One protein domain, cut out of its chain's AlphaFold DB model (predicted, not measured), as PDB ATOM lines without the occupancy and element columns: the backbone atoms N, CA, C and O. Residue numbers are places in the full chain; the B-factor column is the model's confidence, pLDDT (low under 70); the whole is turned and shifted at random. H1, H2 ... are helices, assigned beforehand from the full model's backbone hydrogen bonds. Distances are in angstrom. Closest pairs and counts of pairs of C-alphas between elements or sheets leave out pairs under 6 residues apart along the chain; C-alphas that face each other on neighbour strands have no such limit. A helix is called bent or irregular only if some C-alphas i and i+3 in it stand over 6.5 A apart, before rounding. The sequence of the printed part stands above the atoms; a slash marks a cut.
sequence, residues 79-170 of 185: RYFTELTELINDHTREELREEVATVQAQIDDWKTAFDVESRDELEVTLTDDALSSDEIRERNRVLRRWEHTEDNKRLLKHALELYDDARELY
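What this domain is: This is residues 79 to 170 of the 185 residues of an uncharacterized protein of Halorubrum xinjiangense (UniProt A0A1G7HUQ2). A long rod of helices: H4 runs nearly the whole length, with H2 side by side with its middle part, the short H3 beside its earlier part, and H1 crossing it steeply toward its last residues. H4 has a kink of 60 degrees near residue 163, and residues 129 to 134 stick out at the other end of the rod. The printed part has 92 residues with four named helices, H1 to H4 in order, and no named strand; the class is all helix. The whole is loose, with a radius of gyration of the C-alphas of 16.7 A and spans of 56 by 24 by 16 A.

Where its parts are: H1 is residues 79 to 90, 16.1 A long, beginning at C-alpha 79 (184.789, 206.840, 157.598). H2, residues 93 to 114, measures 32.3 A. H3 is residues 119 to 125. H4, residues 133 to 169, measures 52.2 A and ends at C-alpha 169 (189.821, 196.374, 172.700); it is irregular, with C-alphas 161 and 164 7.8 A apart.

How they stand to each other: H4 is the hub, touching three helices. With residues 155 to 167 alone it touches H1, at a steep tilt of 63 degrees; the closest C-alphas, of Leu 84 and Ala 159, are 5.6 A apart. H2 and H4 touch at a shallow tilt of 18 degrees, opposite ways, closest at the C-alphas of Val 100 and Lys 153, 6.1 A. H3 and H4 form a helical hairpin at 8 degrees; H4 touches H3 with residues 139 to 147 alone, closest at the C-alphas of Arg 119 and Leu 143, 6.4 A. H1 and H3 are apart. Every O i to N i+4 pair is within hydrogen-bond range in H1, H2 and H3; in H4, 30 of 33 are.

The domain as a whole: The two C-alphas farthest apart, of Ala 130 and Glu 168, are 56.1 A apart. The printed part has no cut and no long link. Mean pLDDT of the printed part is 95.5, and no printed residue is under 70.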
ATOM      1  N   ARG A  79     183.864 205.710 157.443       89.56
ATOM      2  CA  ARG A  79     184.789 206.840 157.598       89.56
ATOM      3  C   ARG A  79     184.702 207.450 158.994       89.56
ATOM      4  O   ARG A  79     185.734 207.673 159.611       89.56
ATOM      5  N   TYR A  80     183.486 207.656 159.490       92.81
ATOM      6  CA  TYR A  80     183.239 208.179 160.827       92.81
ATOM      7  C   TYR A  80     183.857 207.288 161.919       92.81
ATOM      8  O   TYR A  80     184.562 207.786 162.792       92.81
ATOM      9  N   PHE A  81     183.637 205.969 161.864       92.62
ATOM     10  CA  PHE A  81     184.218 205.051 162.849       92.62
ATOM     11  C   PHE A  81     185.738 204.944 162.734       92.62
ATOM     12  O   PHE A  81     186.407 204.883 163.759       92.62
ATOM     13  N   THR A  82     186.285 204.957 161.516       91.94
ATOM     14  CA  THR A  82     187.735 204.993 161.300       91.94
ATOM     15  C   THR A  82     188.346 206.235 161.944       91.94
ATOM     16  O   THR A  82     189.232 206.092 162.782       91.94
ATOM     17  N   GLU A  83     187.817 207.424 161.654       93.81
ATOM     18  CA  GLU A  83     188.309 208.689 162.216       93.81
ATOM     19  C   GLU A  83     188.188 208.719 163.748       93.81
ATOM     20  O   GLU A  83     189.107 209.134 164.448       93.81
ATOM     21  N   LEU A  84     187.085 208.191 164.293       95.94
ATOM     22  CA  LEU A  84     186.902 208.045 165.737       95.94
ATOM     23  C   LEU A  84     187.973 207.142 166.364       95.94
ATOM     24  O   LEU A  84     188.534 207.483 167.404       95.94
ATOM     25  N   THR A  85     188.268 205.996 165.747       93.56
ATOM     26  CA  THR A  85     189.305 205.087 166.256       93.56
ATOM     27  C   THR A  85     190.710 205.668 166.120       93.56
ATOM     28  O   THR A  85     191.516 205.481 167.026       93.56
ATOM     29  N   GLU A  86     191.001 206.402 165.043       93.62
ATOM     30  CA  GLU A  86     192.269 207.121 164.864       93.62
ATOM     31  C   GLU A  86     192.450 208.173 165.965       93.62
ATOM     32  O   GLU A  86     193.471 208.171 166.648       93.62
ATOM     33  N   LEU A  87     191.422 208.985 166.247       96.31
ATOM     34  CA  LEU A  87     191.448 209.950 167.352       96.31
ATOM     35  C   LEU A  87     191.769 209.287 168.697       96.31
ATOM     36  O   LEU A  87     192.633 209.772 169.423       96.31
ATOM     37  N   ILE A  88     191.098 208.179 169.021       95.44
ATOM     38  CA  ILE A  88     191.309 207.463 170.288       95.44
ATOM     39  C   ILE A  88     192.714 206.866 170.376       95.44
ATOM     40  O   ILE A  88     193.303 206.868 171.458       95.44
ATOM     41  N   ASN A  89     193.238 206.319 169.279       91.31
ATOM     42  CA  ASN A  89     194.516 205.611 169.273       91.31
ATOM     43  C   ASN A  89     195.713 206.566 169.260       91.31
ATOM     44  O   ASN A  89     196.699 206.308 169.961       91.31
ATOM     45  N   ASP A  90     195.600 207.673 168.529       94.38
ATOM     46  CA  ASP A  90     196.710 208.593 168.276       94.38
ATOM     47  C   ASP A  90     196.814 209.716 169.315       94.38
ATOM     48  O   ASP A  90     197.855 210.366 169.397       94.38
ATOM     49  N   HIS A  91     195.778 209.919 170.135       94.62
ATOM     50  CA  HIS A  91     195.743 210.964 171.158       94.62
ATOM     51  C   HIS A  91     195.468 210.395 172.547       94.62
ATOM     52  O   HIS A  91     194.806 209.368 172.727       94.62
ATOM     53  N   THR A  92     195.963 211.104 173.552       95.25
ATOM     54  CA  THR A  92     195.582 210.928 174.950       95.25
ATOM     55  C   THR A  92     194.210 211.540 175.221       95.25
ATOM     56  O   THR A  92     193.721 212.423 174.510       95.25
ATOM     57  N   ARG A  93     193.581 211.107 176.316       95.69
ATOM     58  CA  ARG A  93     192.300 211.664 176.757       95.69
ATOM     59  C   ARG A  93     192.403 213.156 177.077       95.69
ATOM     60  O   ARG A  93     191.438 213.891 176.891       95.69
ATOM     61  N   GLU A  94     193.545 213.601 177.589       96.81
ATOM     62  CA  GLU A  94     193.837 215.006 177.872       96.81
ATOM     63  C   GLU A  94     193.917 215.831 176.584       96.81
ATOM     64  O   GLU A  94     193.200 216.824 176.482       96.81
ATOM     65  N   GLU A  95     194.669 215.377 175.578       97.81
ATOM     66  CA  GLU A  95     194.763 216.045 174.267       97.81
ATOM     67  C   GLU A  95     193.388 216.172 173.597       97.81
ATOM     68  O   GLU A  95     193.017 217.252 173.147       97.81
ATOM     69  N   LEU A  96     192.561 215.121 173.621       97.75
ATOM     70  CA  LEU A  96     191.198 215.194 173.076       97.75
ATOM     71  C   LEU A  96     190.324 216.235 173.800       97.75
ATOM     72  O   LEU A  96     189.493 216.893 173.170       97.75
ATOM     73  N   ARG A  97     190.486 216.417 175.120       97.75
ATOM     74  CA  ARG A  97     189.768 217.469 175.865       97.75
ATOM     75  C   ARG A  97     190.269 218.866 175.501       97.75
ATOM     76  O   ARG A  97     189.453 219.785 175.425       97.75
ATOM     77  N   GLU A  98     191.572 219.027 175.289       98.06
ATOM     78  CA  GLU A  98     192.159 220.287 174.825       98.06
ATOM     79  C   GLU A  98     191.654 220.645 173.423       98.06
ATOM     80  O   GLU A  98     191.211 221.774 173.207       98.06
ATOM     81  N   GLU A  99     191.577 219.678 172.508       97.81
ATOM     82  CA  GLU A  99     191.006 219.884 171.173       97.81
ATOM     83  C   GLU A  99     189.528 220.300 171.228       97.81
ATOM     84  O   GLU A  99     189.109 221.222 170.524       97.81
ATOM     85  N   VAL A 100     188.726 219.710 172.126       98.12
ATOM     86  CA  VAL A 100     187.340 220.164 172.352       98.12
ATOM     87  C   VAL A 100     187.294 221.629 172.799       98.12
ATOM     88  O   VAL A 100     186.407 222.368 172.359       98.12
ATOM     89  N   ALA A 101     188.219 222.059 173.662       97.75
ATOM     90  CA  ALA A 101     188.297 223.445 174.115       97.75
ATOM     91  C   ALA A 101     188.708 224.396 172.977       97.75
ATOM     92  O   ALA A 101     188.083 225.443 172.815       97.75
ATOM     93  N   THR A 102     189.681 224.009 172.147       98.00
ATOM     94  CA  THR A 102     190.102 224.759 170.951       98.00
ATOM     95  C   THR A 102     188.948 224.940 169.966       98.00
ATOM     96  O   THR A 102     188.662 226.052 169.520       98.00
ATOM     97  N   VAL A 103     188.229 223.856 169.671       97.81
ATOM     98  CA  VAL A 103     187.056 223.866 168.788       97.81
ATOM     99  C   VAL A 103     185.937 224.747 169.351       97.81
ATOM    100  O   VAL A 103     185.300 225.487 168.602       97.81
ATOM    101  N   GLN A 104     185.704 224.707 170.667       97.94
ATOM    102  CA  GLN A 104     184.727 225.579 171.320       97.94
ATOM    103  C   GLN A 104     185.122 227.057 171.224       97.94
ATOM    104  O   GLN A 104     184.277 227.872 170.871       97.94
ATOM    105  N   ALA A 105     186.388 227.394 171.476       98.12
ATOM    106  CA  ALA A 105     186.870 228.768 171.374       98.12
ATOM    107  C   ALA A 105     186.668 229.339 169.961       98.12
ATOM    108  O   ALA A 105     186.195 230.461 169.815       98.12
ATOM    109  N   GLN A 106     186.916 228.540 168.918       98.00
ATOM    110  CA  GLN A 106     186.670 228.957 167.534       98.00
ATOM    111  C   GLN A 106     185.181 229.247 167.255       98.00
ATOM    112  O   GLN A 106     184.864 230.168 166.502       98.00
ATOM    113  N   ILE A 107     184.264 228.474 167.849       98.00
ATOM    114  CA  ILE A 107     182.820 228.741 167.765       98.00
ATOM    115  C   ILE A 107     182.484 230.063 168.468       98.00
ATOM    116  O   ILE A 107     181.760 230.886 167.909       98.00
ATOM    117  N   ASP A 108     183.033 230.290 169.663       98.31
ATOM    118  CA  ASP A 108     182.794 231.508 170.446       98.31
ATOM    119  C   ASP A 108     183.362 232.768 169.768       98.31
ATOM    120  O   ASP A 108     182.755 233.844 169.838       98.31
ATOM    121  N   ASP A 109     184.468 232.633 169.034       98.44
ATOM    122  CA  ASP A 109     185.022 233.703 168.205       98.44
ATOM    123  C   ASP A 109     184.041 234.124 167.103       98.44
ATOM    124  O   ASP A 109     183.841 235.319 166.881       98.44
ATOM    125  N   TRP A 110     183.381 233.176 166.427       98.44
ATOM    126  CA  TRP A 110     182.369 233.519 165.423       98.44
ATOM    127  C   TRP A 110     181.099 234.092 166.037       98.44
ATOM    128  O   TRP A 110     180.569 235.061 165.496       98.44
ATOM    129  N   LYS A 111     180.634 233.544 167.167       98.44
ATOM    130  CA  LYS A 111     179.515 234.125 167.922       98.44
ATOM    131  C   LYS A 111     179.757 235.602 168.206       98.44
ATOM    132  O   LYS A 111     178.938 236.448 167.867       98.44
ATOM    133  N   THR A 112     180.937 235.907 168.738       98.25
ATOM    134  CA  THR A 112     181.352 237.273 169.065       98.25
ATOM    135  C   THR A 112     181.511 238.137 167.813       98.25
ATOM    136  O   THR A 112     181.079 239.286 167.800       98.25
ATOM    137  N   ALA A 113     182.122 237.607 166.750       97.62
ATOM    138  CA  ALA A 113     182.391 238.362 165.526       97.62
ATOM    139  C   ALA A 113     181.118 238.768 164.769       97.62
ATOM    140  O   ALA A 113     181.109 239.815 164.121       97.62
ATOM    141  N   PHE A 114     180.068 237.947 164.831       96.69
ATOM    142  CA  PHE A 114     178.809 238.192 164.129       96.69
ATOM    143  C   PHE A 114     177.652 238.613 165.040       96.69
ATOM    144  O   PHE A 114     176.584 238.903 164.510       96.69
ATOM    145  N   ASP A 115     177.875 238.689 166.356       97.25
ATOM    146  CA  ASP A 115     176.863 238.999 167.378       97.25
ATOM    147  C   ASP A 115     175.658 238.043 167.317       97.25
ATOM    148  O   ASP A 115     174.503 238.446 167.196       97.25
ATOM    149  N   VAL A 116     175.955 236.741 167.328       98.00
ATOM    150  CA  VAL A 116     174.973 235.648 167.230       98.00
ATOM    151  C   VAL A 116     175.275 234.561 168.252       98.00
ATOM    152  O   VAL A 116     176.430 234.306 168.581       98.00
ATOM    153  N   GLU A 117     174.254 233.843 168.702       96.69
ATOM    154  CA  GLU A 117     174.393 232.728 169.643       96.69
ATOM    155  C   GLU A 117     174.412 231.354 168.972       96.69
ATOM    156  O   GLU A 117     174.709 230.342 169.619       96.69
ATOM    157  N   SER A 118     174.123 231.288 167.673       96.56
ATOM    158  CA  SER A 118     174.099 230.033 166.925       96.56
ATOM    159  C   SER A 118     174.379 230.216 165.434       96.56
ATOM    160  O   SER A 118     174.247 231.306 164.872       96.56
ATOM    161  N   ARG A 119     174.728 229.104 164.776       97.25
ATOM    162  CA  ARG A 119     174.827 229.014 163.314       97.25
ATOM    163  C   ARG A 119     173.514 229.421 162.636       97.25
ATOM    164  O   ARG A 119     173.548 230.142 161.645       97.25
ATOM    165  N   ASP A 120     172.376 228.992 163.175       97.19
ATOM    166  CA  ASP A 120     171.059 229.287 162.601       97.19
ATOM    167  C   ASP A 120     170.733 230.785 162.688       97.19
ATOM    168  O   ASP A 120     170.203 231.363 161.742       97.19
ATOM    169  N   GLU A 121     171.119 231.452 163.779       97.56
ATOM    170  CA  GLU A 121     171.016 232.912 163.882       97.56
ATOM    171  C   GLU A 121     171.883 233.617 162.833       97.56
ATOM    172  O   GLU A 121     171.402 234.532 162.163       97.56
ATOM    173  N   LEU A 122     173.121 233.152 162.612       97.31
ATOM    174  CA  LEU A 122     173.974 233.670 161.537       97.31
ATOM    175  C   LEU A 122     173.326 233.491 160.158       97.31
ATOM    176  O   LEU A 122     173.407 234.391 159.321       97.31
ATOM    177  N   GLU A 123     172.673 232.355 159.916       96.88
ATOM    178  CA  GLU A 123     171.969 232.078 158.664       96.88
ATOM    179  C   GLU A 123     170.803 233.051 158.443       96.88
ATOM    180  O   GLU A 123     170.665 233.602 157.350       96.88
ATOM    181  N   VAL A 124     170.034 233.361 159.492       96.81
ATOM    182  CA  VAL A 124     168.953 234.362 159.434       96.81
ATOM    183  C   VAL A 124     169.485 235.741 159.025       96.81
ATOM    184  O   VAL A 124     168.851 236.418 158.207       96.81
ATOM    185  N   THR A 125     170.671 236.141 159.508       96.00
ATOM    186  CA  THR A 125     171.255 237.452 159.163       96.00
ATOM    187  C   THR A 125     171.532 237.634 157.669       96.00
ATOM    188  O   THR A 125     171.616 238.767 157.211       96.00
ATOM    189  N   LEU A 126     171.623 236.560 156.872       95.00
ATOM    190  CA  LEU A 126     171.850 236.654 155.423       95.00
ATOM    191  C   LEU A 126     170.741 237.401 154.669       95.00
ATOM    192  O   LEU A 126     170.971 237.843 153.544       95.00
ATOM    193  N   THR A 127     169.549 237.496 155.258       92.69
ATOM    194  CA  THR A 127     168.376 238.147 154.655       92.69
ATOM    195  C   THR A 127     168.269 239.641 154.966       92.69
ATOM    196  O   THR A 127     167.316 240.279 154.531       92.69
ATOM    197  N   ASP A 128     169.228 240.203 155.702       92.19
ATOM    198  CA  ASP A 128     169.259 241.629 156.020       92.19
ATOM    199  C   ASP A 128     169.629 242.467 154.780       92.19
ATOM    200  O   ASP A 128     170.713 242.331 154.204       92.19
ATOM    201  N   ASP A 129     168.719 243.365 154.392       90.56
ATOM    202  CA  ASP A 129     168.858 244.278 153.251       90.56
ATOM    203  C   ASP A 129     170.050 245.248 153.389       90.56
ATOM    204  O   ASP A 129     170.493 245.830 152.395       90.56
ATOM    205  N   ALA A 130     170.577 245.446 154.603       93.00
ATOM    206  CA  ALA A 130     171.740 246.293 154.856       93.00
ATOM    207  C   ALA A 130     173.072 245.644 154.437       93.00
ATOM    208  O   ALA A 130     174.090 246.338 154.376       93.00
ATOM    209  N   LEU A 131     173.087 244.339 154.145       93.75
ATOM    210  CA  LEU A 131     174.316 243.618 153.830       93.75
ATOM    211  C   LEU A 131     174.779 243.816 152.394       93.75
ATOM    212  O   LEU A 131     174.053 243.619 151.419       93.75
ATOM    213  N   SER A 132     176.069 244.092 152.254       95.38
ATOM    214  CA  SER A 132     176.744 244.007 150.970       95.38
ATOM    215  C   SER A 132     176.889 242.553 150.505       95.38
ATOM    216  O   SER A 132     176.923 241.597 151.287       95.38
ATOM    217  N   SER A 133     177.067 242.363 149.195       94.50
ATOM    218  CA  SER A 133     177.331 241.031 148.637       94.50
ATOM    219  C   SER A 133     178.605 240.381 149.193       94.50
ATOM    220  O   SER A 133     178.689 239.154 149.225       94.50
ATOM    221  N   ASP A 134     179.600 241.165 149.614       96.19
ATOM    222  CA  ASP A 134     180.837 240.629 150.193       96.19
ATOM    223  C   ASP A 134     180.626 240.116 151.618       96.19
ATOM    224  O   ASP A 134     181.115 239.035 151.950       96.19
ATOM    225  N   GLU A 135     179.815 240.808 152.418       96.31
ATOM    226  CA  GLU A 135     179.414 240.343 153.749       96.31
ATOM    227  C   GLU A 135     178.565 239.071 153.672       96.31
ATOM    228  O   GLU A 135     178.782 238.135 154.442       96.31
ATOM    229  N   ILE A 136     177.648 238.982 152.703       96.62
ATOM    230  CA  ILE A 136     176.872 237.757 152.448       96.62
ATOM    231  C   ILE A 136     177.807 236.593 152.088       96.62
ATOM    232  O   ILE A 136     177.645 235.481 152.600       96.62
ATOM    233  N   ARG A 137     178.806 236.814 151.220       96.38
ATOM    234  CA  ARG A 137     179.792 235.776 150.861       96.38
ATOM    235  C   ARG A 137     180.626 235.343 152.061       96.38
ATOM    236  O   ARG A 137     180.912 234.151 152.178       96.38
ATOM    237  N   GLU A 138     181.012 236.280 152.921       97.00
ATOM    238  CA  GLU A 138     181.780 235.981 154.126       97.00
ATOM    239  C   GLU A 138     180.975 235.151 155.121       97.00
ATOM    240  O   GLU A 138     181.414 234.065 155.494       97.00
ATOM    241  N   ARG A 139     179.749 235.570 155.446       97.69
ATOM    242  CA  ARG A 139     178.857 234.792 156.315       97.69
ATOM    243  C   ARG A 139     178.619 233.383 155.777       97.69
ATOM    244  O   ARG A 139     178.731 232.419 156.522       97.69
ATOM    245  N   ASN A 140     178.409 233.228 154.469       97.62
ATOM    246  CA  ASN A 140     178.289 231.907 153.843       97.62
ATOM    247  C   ASN A 140     179.554 231.039 153.986       97.62
ATOM    248  O   ASN A 140     179.452 229.817 154.098       97.62
ATOM    249  N   ARG A 141     180.758 231.631 153.949       97.44
ATOM    250  CA  ARG A 141     182.006 230.896 154.225       97.44
ATOM    251  C   ARG A 141     182.069 230.454 155.683       97.44
ATOM    252  O   ARG A 141     182.413 229.299 155.933       97.44
ATOM    253  N   VAL A 142     181.713 231.342 156.607       98.00
ATOM    254  CA  VAL A 142     181.701 231.049 158.043       98.00
ATOM    255  C   VAL A 142     180.671 229.979 158.379       98.00
ATOM    256  O   VAL A 142     181.038 229.029 159.050       98.00
ATOM    257  N   LEU A 143     179.452 230.039 157.839       98.19
ATOM    258  CA  LEU A 143     178.409 229.023 158.051       98.19
ATOM    259  C   LEU A 143     178.889 227.605 157.716       98.19
ATOM    260  O   LEU A 143     178.726 226.692 158.522       98.19
ATOM    261  N   ARG A 144     179.548 227.425 156.561       96.38
ATOM    262  CA  ARG A 144     180.120 226.123 156.171       96.38
ATOM    263  C   ARG A 144     181.231 225.668 157.112       96.38
ATOM    264  O   ARG A 144     181.349 224.483 157.405       96.38
ATOM    265  N   ARG A 145     182.074 226.601 157.559       97.50
ATOM    266  CA  ARG A 145     183.166 226.291 158.488       97.50
ATOM    267  C   ARG A 145     182.630 225.959 159.879       97.50
ATOM    268  O   ARG A 145     183.147 225.045 160.506       97.50
ATOM    269  N   TRP A 146     181.590 226.656 160.319       98.38
ATOM    270  CA  TRP A 146     180.919 226.433 161.591       98.38
ATOM    271  C   TRP A 146     180.292 225.052 161.650       98.38
ATOM    272  O   TRP A 146     180.561 224.317 162.592       98.38
ATOM    273  N   GLU A 147     179.550 224.665 160.614       96.56
ATOM    274  CA  GLU A 147     178.982 223.320 160.490       96.56
ATOM    275  C   GLU A 147     180.059 222.238 160.635       96.56
ATOM    276  O   GLU A 147     179.967 221.371 161.498       96.56
ATOM    277  N   HIS A 148     181.157 222.363 159.885       95.00
ATOM    278  CA  HIS A 148     182.269 221.420 159.981       95.00
ATOM    279  C   HIS A 148     182.927 221.399 161.375       95.00
ATOM    280  O   HIS A 148     183.307 220.343 161.879       95.00
ATOM    281  N   THR A 149     183.059 222.557 162.022       97.25
ATOM    282  CA  THR A 149     183.611 222.669 163.378       97.25
ATOM    283  C   THR A 149     182.685 222.042 164.426       97.25
ATOM    284  O   THR A 149     183.171 221.382 165.345       97.25
ATOM    285  N   GLU A 150     181.365 222.163 164.280       96.88
ATOM    286  CA  GLU A 150     180.399 221.461 165.132       96.88
ATOM    287  C   GLU A 150     180.434 219.947 164.922       96.88
ATOM    288  O   GLU A 150     180.389 219.200 165.902       96.88
ATOM    289  N   ASP A 151     180.561 219.487 163.678       94.75
ATOM    290  CA  ASP A 151     180.716 218.068 163.348       94.75
ATOM    291  C   ASP A 151     181.968 217.481 164.013       94.75
ATOM    292  O   ASP A 151     181.876 216.468 164.714       94.75
ATOM    293  N   ASN A 152     183.111 218.166 163.885       95.88
ATOM    294  CA  ASN A 152     184.360 217.776 164.540       95.88
ATOM    295  C   ASN A 152     184.209 217.739 166.068       95.88
ATOM    296  O   ASN A 152     184.613 216.783 166.729       95.88
ATOM    297  N   LYS A 153     183.537 218.738 166.655       97.06
ATOM    298  CA  LYS A 153     183.262 218.752 168.096       97.06
ATOM    299  C   LYS A 153     182.463 217.530 168.546       97.06
ATOM    300  O   LYS A 153     182.720 216.995 169.624       97.06
ATOM    301  N   ARG A 154     181.459 217.109 167.765       97.06
ATOM    302  CA  ARG A 154     180.657 215.912 168.071       97.06
ATOM    303  C   ARG A 154     181.507 214.650 167.977       97.06
ATOM    304  O   ARG A 154     181.425 213.818 168.875       97.06
ATOM    305  N   LEU A 155     182.353 214.541 166.957       97.31
ATOM    306  CA  LEU A 155     183.286 213.424 166.808       97.31
ATOM    307  C   LEU A 155     184.253 213.320 168.002       97.31
ATOM    308  O   LEU A 155     184.349 212.257 168.609       97.31
ATOM    309  N   LEU A 156     184.888 214.427 168.403       98.00
ATOM    310  CA  LEU A 156     185.781 214.480 169.571       98.00
ATOM    311  C   LEU A 156     185.075 214.071 170.872       98.00
ATOM    312  O   LEU A 156     185.643 213.360 171.700       98.00
ATOM    313  N   LYS A 157     183.816 214.489 171.058       97.19
ATOM    314  CA  LYS A 157     183.007 214.066 172.210       97.19
ATOM    315  C   LYS A 157     182.761 212.563 172.210       97.19
ATOM    316  O   LYS A 157     182.988 211.927 173.232       97.19
ATOM    317  N   HIS A 158     182.352 211.995 171.078       97.88
ATOM    318  CA  HIS A 158     182.147 210.553 170.977       97.88
ATOM    319  C   HIS A 158     183.459 209.775 171.180       97.88
ATOM    320  O   HIS A 158     183.450 208.731 171.827       97.88
ATOM    321  N   ALA A 159     184.598 210.297 170.708       97.06
ATOM    322  CA  ALA A 159     185.910 209.715 170.991       97.06
ATOM    323  C   ALA A 159     186.219 209.702 172.500       97.06
ATOM    324  O   ALA A 159     186.665 208.687 173.025       97.06
ATOM    325  N   LEU A 160     185.927 210.790 173.223       97.12
ATOM    326  CA  LEU A 160     186.088 210.868 174.684       97.12
ATOM    327  C   LEU A 160     185.141 209.942 175.460       97.12
ATOM    328  O   LEU A 160     185.521 209.447 176.523       97.12
ATOM    329  N   GLU A 161     183.915 209.755 174.967       96.62
ATOM    330  CA  GLU A 161     182.914 208.858 175.556       96.62
ATOM    331  C   GLU A 161     183.317 207.389 175.408       96.62
ATOM    332  O   GLU A 161     183.169 206.626 176.358       96.62
ATOM    333  N   LEU A 162     183.875 207.012 174.253       95.62
ATOM    334  CA  LEU A 162     184.277 205.638 173.937       95.62
ATOM    335  C   LEU A 162     185.746 205.329 174.259       95.62
ATOM    336  O   LEU A 162     186.199 204.218 173.997       95.62
ATOM    337  N   TYR A 163     186.501 206.293 174.793       94.19
ATOM    338  CA  TYR A 163     187.957 206.199 174.925       94.19
ATOM    339  C   TYR A 163     188.405 204.958 175.705       94.19
ATOM    340  O   TYR A 163     189.240 204.193 175.223       94.19
ATOM    341  N   ASP A 164     187.842 204.757 176.899       91.12
ATOM    342  CA  ASP A 164     188.237 203.665 177.790       91.12
ATOM    343  C   ASP A 164     187.827 202.305 177.174       91.12
ATOM    344  O   ASP A 164     188.674 201.428 177.005       91.12
ATOM    345  N   ASP A 165     186.578 202.182 176.702       91.12
ATOM    346  CA  ASP A 165     186.042 200.970 176.058       91.12
ATOM    347  C   ASP A 165     186.845 200.556 174.809       91.12
ATOM    348  O   ASP A 165     187.145 199.381 174.593       91.12
ATOM    349  N   ALA A 166     187.212 201.516 173.959       88.06
ATOM    350  CA  ALA A 166     187.957 201.243 172.734       88.06
ATOM    351  C   ALA A 166     189.423 200.869 173.016       88.06
ATOM    352  O   ALA A 166     189.970 199.989 172.347       88.06
ATOM    353  N   ARG A 167     190.055 201.490 174.024       86.44
ATOM    354  CA  ARG A 167     191.426 201.159 174.451       86.44
ATOM    355  C   ARG A 167     191.520 199.766 175.074       86.44
ATOM    356  O   ARG A 167     192.534 199.101 174.886       86.44
ATOM    357  N   GLU A 168     190.471 199.277 175.736       86.88
ATOM    358  CA  GLU A 168     190.419 197.882 176.202       86.88
ATOM    359  C   GLU A 168     190.459 196.872 175.042       86.88
ATOM    360  O   GLU A 168     191.066 195.805 175.157       86.88
ATOM    361  N   LEU A 169     189.847 197.213 173.903       84.44
ATOM    362  CA  LEU A 169     189.821 196.374 172.700       84.44
ATOM    363  C   LEU A 169     191.104 196.477 171.865       84.44
ATOM    364  O   LEU A 169     191.405 195.572 171.082       84.44
ATOM    365  N   TYR A 170     191.862 197.558 172.040       72.06
ATOM    366  CA  TYR A 170     193.150 197.787 171.400       72.06
ATOM    367  C   TYR A 170     194.226 198.017 172.470       72.06
ATOM    368  O   TYR A 170     194.652 199.160 172.678       72.06
TER     369      TYR A 170